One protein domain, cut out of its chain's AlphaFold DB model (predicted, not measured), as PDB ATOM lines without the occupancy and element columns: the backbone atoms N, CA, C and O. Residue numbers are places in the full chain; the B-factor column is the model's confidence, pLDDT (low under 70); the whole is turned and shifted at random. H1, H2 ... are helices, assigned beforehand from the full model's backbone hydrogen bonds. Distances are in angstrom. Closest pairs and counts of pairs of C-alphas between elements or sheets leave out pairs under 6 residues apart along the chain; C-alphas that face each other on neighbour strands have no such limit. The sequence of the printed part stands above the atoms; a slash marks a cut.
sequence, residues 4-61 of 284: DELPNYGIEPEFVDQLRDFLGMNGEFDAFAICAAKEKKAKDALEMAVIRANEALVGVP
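This is residues 4 to 61 of the 284 residues of the protein "Glu-tRNA(Gln) amidotransferase GatDE subunit E" of Candidatus Methanomethylophilaceae archaeon (UniProt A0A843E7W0). Two helices, H1 and H2, stay separate, with a long extended link running between them; from the link's end H2 folds back, making a V with residues 29 to 37. Residues 8 to 14 and 53 to 60 stick out, 53 to 58 of them in H2. The printed part has 58 residues with two named helices, H1 then H2, no named strand, and the class all helix. It is loose, with a radius of gyration of the C-alphas of 13.0 A and spans of 35 by 31 by 21 A.

Start at Asp 4 and find C-alpha 13 at (-5.078, 33.033, -35.859); there H1, residues 13 to 22, begins. Further on, H2, residues 39 to 58, runs 29.3 A from C-alpha 39 at (-8.273, 15.810, -52.796) to C-alpha 58 at (14.787, 8.640, -36.133).

H1 and H2 are apart, with no C-alpha of one within 8 A of the other. Look at the backbone: every O i to N i+4 pair is within hydrogen-bond range in H1, and 15 of 16 in H2.

The C-alphas farthest apart, those of Glu 14 and Pro 61, are 35.6 A apart. The link between H1 and H2, residues 23 to 38, is long. The printed part has no cut, and no printed residue is under 70 in pLDDT.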
ATOM      1  N   ASP A   4       4.034  25.832 -37.450       88.06
ATOM      2  CA  ASP A   4       5.161  26.668 -37.002       88.06
ATOM      3  C   ASP A   4       5.386  27.907 -37.882       88.06
ATOM      4  O   ASP A   4       5.997  28.880 -37.448       88.06
ATOM      5  N   GLU A   5       4.885  27.885 -39.119       87.94
ATOM      6  CA  GLU A   5       4.891  29.050 -40.004       87.94
ATOM      7  C   GLU A   5       3.530  29.763 -40.047       87.94
ATOM      8  O   GLU A   5       3.424  30.826 -40.654       87.94
ATOM      9  N   LEU A   6       2.480  29.227 -39.418       85.31
ATOM     10  CA  LEU A   6       1.185  29.900 -39.288       85.31
ATOM     11  C   LEU A   6       1.193  30.802 -38.042       85.31
ATOM     12  O   LEU A   6       1.820  30.449 -37.046       85.31
ATOM     13  N   PRO A   7       0.549  31.985 -38.063       77.50
ATOM     14  CA  PRO A   7      -0.484  32.464 -38.995       77.50
ATOM     15  C   PRO A   7       0.026  33.217 -40.249       77.50
ATOM     16  O   PRO A   7      -0.719  33.991 -40.854       77.50
ATOM     17  N   ASN A   8       1.284  33.042 -40.684       79.06
ATOM     18  CA  ASN A   8       1.743  33.683 -41.925       79.06
ATOM     19  C   ASN A   8       0.932  33.206 -43.151       79.06
ATOM     20  O   ASN A   8       0.105  32.298 -43.078       79.06
ATOM     21  N   TYR A   9       1.176  33.822 -44.311       80.88
ATOM     22  CA  TYR A   9       0.488  33.507 -45.574       80.88
ATOM     23  C   TYR A   9      -1.011  33.869 -45.615       80.88
ATOM     24  O   TYR A   9      -1.731  33.392 -46.490       80.88
ATOM     25  N   GLY A  10      -1.469  34.759 -44.724       83.50
ATOM     26  CA  GLY A  10      -2.823  35.328 -44.756       83.50
ATOM     27  C   GLY A  10      -3.905  34.462 -44.105       83.50
ATOM     28  O   GLY A  10      -5.073  34.612 -44.452       83.50
ATOM     29  N   ILE A  11      -3.534  33.556 -43.195       85.44
ATOM     30  CA  ILE A  11      -4.472  32.725 -42.427       85.44
ATOM     31  C   ILE A  11      -4.602  33.319 -41.025       85.44
ATOM     32  O   ILE A  11      -3.625  33.374 -40.287       85.44
ATOM     33  N   GLU A  12      -5.798  33.775 -40.657       89.75
ATOM     34  CA  GLU A  12      -6.019  34.419 -39.358       89.75
ATOM     35  C   GLU A  12      -5.829  33.432 -38.188       89.75
ATOM     36  O   GLU A  12      -6.178  32.254 -38.327       89.75
ATOM     37  N   PRO A  13      -5.319  33.891 -37.025       88.44
ATOM     38  CA  PRO A  13      -5.078  33.033 -35.859       88.44
ATOM     39  C   PRO A  13      -6.309  32.238 -35.413       88.44
ATOM     40  O   PRO A  13      -6.183  31.072 -35.060       88.44
ATOM     41  N   GLU A  14      -7.502  32.828 -35.522       91.69
ATOM     42  CA  GLU A  14      -8.761  32.171 -35.158       91.69
ATOM     43  C   GLU A  14      -8.979  30.856 -35.929       91.69
ATOM     44  O   GLU A  14      -9.406  29.858 -35.351       91.69
ATOM     45  N   PHE A  15      -8.627  30.811 -37.218       89.06
ATOM     46  CA  PHE A  15      -8.741  29.586 -38.017       89.06
ATOM     47  C   PHE A  15      -7.673  28.550 -37.662       89.06
ATOM     48  O   PHE A  15      -7.914  27.349 -37.791       89.06
ATOM     49  N   VAL A  16      -6.495  29.001 -37.224       88.38
ATOM     50  CA  VAL A  16      -5.431  28.113 -36.735       88.38
ATOM     51  C   VAL A  16      -5.885  27.440 -35.441       88.38
ATOM     52  O   VAL A  16      -5.790  26.218 -35.340       88.38
ATOM     53  N   ASP A  17      -6.443  28.206 -34.502       89.00
ATOM     54  CA  ASP A  17      -6.936  27.700 -33.217       89.00
ATOM     55  C   ASP A  17      -8.088  26.703 -33.409       89.00
ATOM     56  O   ASP A  17      -8.024  25.582 -32.903       89.00
ATOM     57  N   GLN A  18      -9.076  27.040 -34.248       91.44
ATOM     58  CA  GLN A  18     -10.174  26.125 -34.585       91.44
ATOM     59  C   GLN A  18      -9.679  24.806 -35.196       91.44
ATOM     60  O   GLN A  18     -10.246  23.744 -34.934       91.44
ATOM     61  N   LEU A  19      -8.627  24.851 -36.019       90.56
ATOM     62  CA  LEU A  19      -8.065  23.649 -36.626       90.56
ATOM     63  C   LEU A  19      -7.299  22.790 -35.608       90.56
ATOM     64  O   LEU A  19      -7.401  21.564 -35.670       90.56
ATOM     65  N   ARG A  20      -6.573  23.405 -34.665       90.19
ATOM     66  CA  ARG A  20      -5.910  22.679 -33.564       90.19
ATOM     67  C   ARG A  20      -6.934  21.955 -32.695       90.19
ATOM     68  O   ARG A  20      -6.753  20.769 -32.412       90.19
ATOM     69  N   ASP A  21      -8.034  22.633 -32.371       91.25
ATOM     70  CA  ASP A  21      -9.150  22.053 -31.622       91.25
ATOM     71  C   ASP A  21      -9.804  20.899 -32.396       91.25
ATOM     72  O   ASP A  21     -10.025  19.820 -31.843       91.25
ATOM     73  N   PHE A  22     -10.060  21.080 -33.698       94.19
ATOM     74  CA  PHE A  22     -10.647  20.045 -34.558       94.19
ATOM     75  C   PHE A  22      -9.775  18.786 -34.658       94.19
ATOM     76  O   PHE A  22     -10.296  17.669 -34.660       94.19
ATOM     77  N   LEU A  23      -8.453  18.953 -34.737       92.50
ATOM     78  CA  LEU A  23      -7.492  17.849 -34.775       92.50
ATOM     79  C   LEU A  23      -7.239  17.226 -33.391       92.50
ATOM     80  O   LEU A  23      -6.543  16.214 -33.307       92.50
ATOM     81  N   GLY A  24      -7.805  17.794 -32.320       92.50
ATOM     82  CA  GLY A  24      -7.646  17.300 -30.953       92.50
ATOM     83  C   GLY A  24      -6.216  17.435 -30.426       92.50
ATOM     84  O   GLY A  24      -5.768  16.587 -29.651       92.50
ATOM     85  N   MET A  25      -5.489  18.464 -30.868       91.38
ATOM     86  CA  MET A  25      -4.100  18.708 -30.477       91.38
ATOM     87  C   MET A  25      -4.046  19.260 -29.051       91.38
ATOM     88  O   MET A  25      -4.451  20.392 -28.802       91.38
ATOM     89  N   ASN A  26      -3.548  18.453 -28.114       84.88
ATOM     90  CA  ASN A  26      -3.519  18.783 -26.683       84.88
ATOM     91  C   ASN A  26      -2.087  18.886 -26.123       84.88
ATOM     92  O   ASN A  26      -1.904  19.316 -24.984       84.88
ATOM     93  N   GLY A  27      -1.078  18.470 -26.893       85.56
ATOM     94  CA  GLY A  27       0.334  18.545 -26.534       85.56
ATOM     95  C   GLY A  27       0.961  19.898 -26.873       85.56
ATOM     96  O   GLY A  27       0.621  20.537 -27.868       85.56
ATOM     97  N   GLU A  28       1.923  20.324 -26.051       83.12
ATOM     98  CA  GLU A  28       2.693  21.562 -26.258       83.12
ATOM     99  C   GLU A  28       3.530  21.523 -27.548       83.12
ATOM    100  O   GLU A  28       3.676  22.539 -28.219       83.12
ATOM    101  N   PHE A  29       4.026  20.340 -27.922       85.88
ATOM    102  CA  PHE A  29       4.851  20.117 -29.116       85.88
ATOM    103  C   PHE A  29       4.070  19.507 -30.288       85.88
ATOM    104  O   PHE A  29       4.676  19.066 -31.266       85.88
ATOM    105  N   ASP A  30       2.739  19.453 -30.197       90.19
ATOM    106  CA  ASP A  30       1.917  18.965 -31.297       90.19
ATOM    107  C   ASP A  30       1.962  19.987 -32.442       90.19
ATOM    108  O   ASP A  30       1.635  21.165 -32.268       90.19
ATOM    109  N   ALA A  31       2.310  19.511 -33.635       90.56
ATOM    110  CA  ALA A  31       2.340  20.287 -34.869       90.56
ATOM    111  C   ALA A  31       1.411  19.662 -35.916       90.56
ATOM    112  O   ALA A  31       1.141  18.459 -35.899       90.56
ATOM    113  N   PHE A  32       0.929  20.475 -36.857       92.00
ATOM    114  CA  PHE A  32       0.113  19.993 -37.971       92.00
ATOM    115  C   PHE A  32       0.590  20.571 -39.300       92.00
ATOM    116  O   PHE A  32       1.178  21.651 -39.357       92.00
ATOM    117  N   ALA A  33       0.287  19.869 -40.392       93.00
ATOM    118  CA  ALA A  33       0.505  20.339 -41.753       93.00
ATOM    119  C   ALA A  33      -0.797  20.263 -42.559       93.00
ATOM    120  O   ALA A  33      -1.542  19.288 -42.472       93.00
ATOM    121  N   ILE A  34      -1.054  21.282 -43.377       92.69
ATOM    122  CA  ILE A  34      -2.193  21.349 -44.296       92.69
ATOM    123  C   ILE A  34      -1.723  21.483 -45.746       92.69
ATOM    124  O   ILE A  34      -0.774  22.217 -46.062       92.69
ATOM    125  N   CYS A  35      -2.431  20.800 -46.647       94.06
ATOM    126  CA  CYS A  35      -2.206  20.843 -48.088       94.06
ATOM    127  C   CYS A  35      -3.488  21.270 -48.813       94.06
ATOM    128  O   CYS A  35      -4.453  20.514 -48.888       94.06
ATOM    129  N   ALA A  36      -3.493  22.483 -49.370       92.62
ATOM    130  CA  ALA A  36      -4.597  22.987 -50.181       92.62
ATOM    131  C   ALA A  36      -4.389  22.593 -51.654       92.62
ATOM    132  O   ALA A  36      -3.718  23.286 -52.419       92.62
ATOM    133  N   ALA A  37      -4.944  21.450 -52.055       95.19
ATOM    134  CA  ALA A  37      -4.933  20.965 -53.432       95.19
ATOM    135  C   ALA A  37      -6.186  20.117 -53.710       95.19
ATOM    136  O   ALA A  37      -6.989  19.864 -52.816       95.19
ATOM    137  N   LYS A  38      -6.359  19.644 -54.953       97.44
ATOM    138  CA  LYS A  38      -7.384  18.630 -55.260       97.44
ATOM    139  C   LYS A  38      -7.173  17.408 -54.367       97.44
ATOM    140  O   LYS A  38      -6.033  16.966 -54.236       97.44
ATOM    141  N   GLU A  39      -8.260  16.847 -53.843       96.06
ATOM    142  CA  GLU A  39      -8.273  15.810 -52.796       96.06
ATOM    143  C   GLU A  39      -7.191  14.734 -52.971       96.06
ATOM    144  O   GLU A  39      -6.356  14.563 -52.089       96.06
ATOM    145  N   LYS A  40      -7.122  14.089 -54.144       96.31
ATOM    146  CA  LYS A  40      -6.108  13.059 -54.427       96.31
ATOM    147  C   LYS A  40      -4.670  13.565 -54.232       96.31
ATOM    148  O   LYS A  40      -3.886  12.937 -53.539       96.31
ATOM    149  N   LYS A  41      -4.335  14.721 -54.812       96.88
ATOM    150  CA  LYS A  41      -2.985  15.301 -54.723       96.88
ATOM    151  C   LYS A  41      -2.663  15.762 -53.300       96.88
ATOM    152  O   LYS A  41      -1.519  15.645 -52.878       96.88
ATOM    153  N   ALA A  42      -3.656  16.302 -52.589       96.62
ATOM    154  CA  ALA A  42      -3.492  16.712 -51.199       96.62
ATOM    155  C   ALA A  42      -3.187  15.505 -50.302       96.62
ATOM    156  O   ALA A  42      -2.264  15.569 -49.494       96.62
ATOM    157  N   LYS A  43      -3.907  14.396 -50.501       96.56
ATOM    158  CA  LYS A  43      -3.689  13.149 -49.769       96.56
ATOM    159  C   LYS A  43      -2.297  12.566 -50.032       96.56
ATOM    160  O   LYS A  43      -1.555  12.376 -49.075       96.56
ATOM    161  N   ASP A  44      -1.909  12.399 -51.300       95.94
ATOM    162  CA  ASP A  44      -0.589  11.863 -51.674       95.94
ATOM    163  C   ASP A  44       0.561  12.724 -51.100       95.94
ATOM    164  O   ASP A  44       1.572  12.211 -50.619       95.94
ATOM    165  N   ALA A  45       0.411  14.056 -51.110       95.50
ATOM    166  CA  ALA A  45       1.414  14.973 -50.562       95.50
ATOM    167  C   ALA A  45       1.523  14.893 -49.030       95.50
ATOM    168  O   ALA A  45       2.633  14.931 -48.496       95.50
ATOM    169  N   LEU A  46       0.392  14.788 -48.325       95.94
ATOM    170  CA  LEU A  46       0.376  14.646 -46.868       95.94
ATOM    171  C   LEU A  46       0.933  13.287 -46.427       95.94
ATOM    172  O   LEU A  46       1.683  13.246 -45.457       95.94
ATOM    173  N   GLU A  47       0.655  12.204 -47.157       95.81
ATOM    174  CA  GLU A  47       1.254  10.887 -46.893       95.81
ATOM    175  C   GLU A  47       2.791  10.947 -46.964       95.81
ATOM    176  O   GLU A  47       3.471  10.479 -46.048       95.81
ATOM    177  N   MET A  48       3.352  11.615 -47.978       92.12
ATOM    178  CA  MET A  48       4.804  11.824 -48.077       92.12
ATOM    179  C   MET A  48       5.366  12.711 -46.958       92.12
ATOM    180  O   MET A  48       6.452  12.436 -46.446       92.12
ATOM    181  N   ALA A  49       4.643  13.761 -46.555       93.62
ATOM    182  CA  ALA A  49       5.048  14.616 -45.439       93.62
ATOM    183  C   ALA A  49       5.075  13.844 -44.108       93.62
ATOM    184  O   ALA A  49       6.004  14.022 -43.323       93.62
ATOM    185  N   VAL A  50       4.109  12.946 -43.882       94.38
ATOM    186  CA  VAL A  50       4.071  12.066 -42.704       94.38
ATOM    187  C   VAL A  50       5.246  11.090 -42.707       94.38
ATOM    188  O   VAL A  50       5.900  10.939 -41.678       94.38
ATOM    189  N   ILE A  51       5.563  10.464 -43.849       92.50
ATOM    190  CA  ILE A  51       6.752   9.601 -43.973       92.50
ATOM    191  C   ILE A  51       8.008  10.386 -43.586       92.50
ATOM    192  O   ILE A  51       8.774   9.933 -42.737       92.50
ATOM    193  N   ARG A  52       8.173  11.600 -44.126       92.38
ATOM    194  CA  ARG A  52       9.327  12.450 -43.820       92.38
ATOM    195  C   ARG A  52       9.393  12.867 -42.349       92.38
ATOM    196  O   ARG A  52      10.476  12.878 -41.770       92.38
ATOM    197  N   ALA A  53       8.257  13.213 -41.748       92.62
ATOM    198  CA  ALA A  53       8.189  13.559 -40.332       92.62
ATOM    199  C   ALA A  53       8.603  12.369 -39.451       92.62
ATOM    200  O   ALA A  53       9.398  12.535 -38.532       92.62
ATOM    201  N   ASN A  54       8.141  11.160 -39.783       93.31
ATOM    202  CA  ASN A  54       8.514   9.940 -39.067       93.31
ATOM    203  C   ASN A  54      10.009   9.604 -39.217       93.31
ATOM    204  O   ASN A  54      10.635   9.197 -38.242       93.31
ATOM    205  N   GLU A  55      10.601   9.798 -40.400       92.81
ATOM    206  CA  GLU A  55      12.050   9.640 -40.607       92.81
ATOM    207  C   GLU A  55      12.858  10.622 -39.748       92.81
ATOM    208  O   GLU A  55      13.850  10.231 -39.132       92.81
ATOM    209  N   ALA A  56      12.407  11.878 -39.656       90.25
ATOM    210  CA  ALA A  56      13.074  12.914 -38.871       90.25
ATOM    211  C   ALA A  56      13.101  12.606 -37.363       90.25
ATOM    212  O   ALA A  56      14.031  13.028 -36.677       90.25
ATOM    213  N   LEU A  57      12.126  11.841 -36.848       92.06
ATOM    214  CA  LEU A  57      12.135  11.360 -35.460       92.06
ATOM    215  C   LEU A  57      13.247  10.335 -35.196       92.06
ATOM    216  O   LEU A  57      13.686  10.189 -34.056       92.06
ATOM    217  N   VAL A  58      13.694   9.618 -36.230       95.12
ATOM    218  CA  VAL A  58      14.787   8.640 -36.133       95.12
ATOM    219  C   VAL A  58      16.142   9.327 -36.310       95.12
ATOM    220  O   VAL A  58      17.078   9.033 -35.567       95.12
ATOM    221  N   GLY A  59      16.262  10.244 -37.276       94.44
ATOM    222  CA  GLY A  59      17.495  10.988 -37.525       94.44
ATOM    223  C   GLY A  59      17.585  11.563 -38.938       94.44
ATOM    224  O   GLY A  59      16.580  11.898 -39.558       94.44
ATOM    225  N   VAL A  60      18.814  11.699 -39.445       92.94
ATOM    226  CA  VAL A  60      19.065  12.168 -40.816       92.94
ATOM    227  C   VAL A  60      18.906  10.992 -41.788       92.94
ATOM    228  O   VAL A  60      19.678  10.039 -41.691       92.94
ATOM    229  N   PRO A  61      17.938  11.033 -42.718       91.81
ATOM    230  CA  PRO A  61      17.714   9.944 -43.663       91.81
ATOM    231  C   PRO A  61      18.736   9.949 -44.806       91.81
ATOM    232  O   PRO A  61      19.261  10.992 -45.200       91.81
TER     233      PRO A  61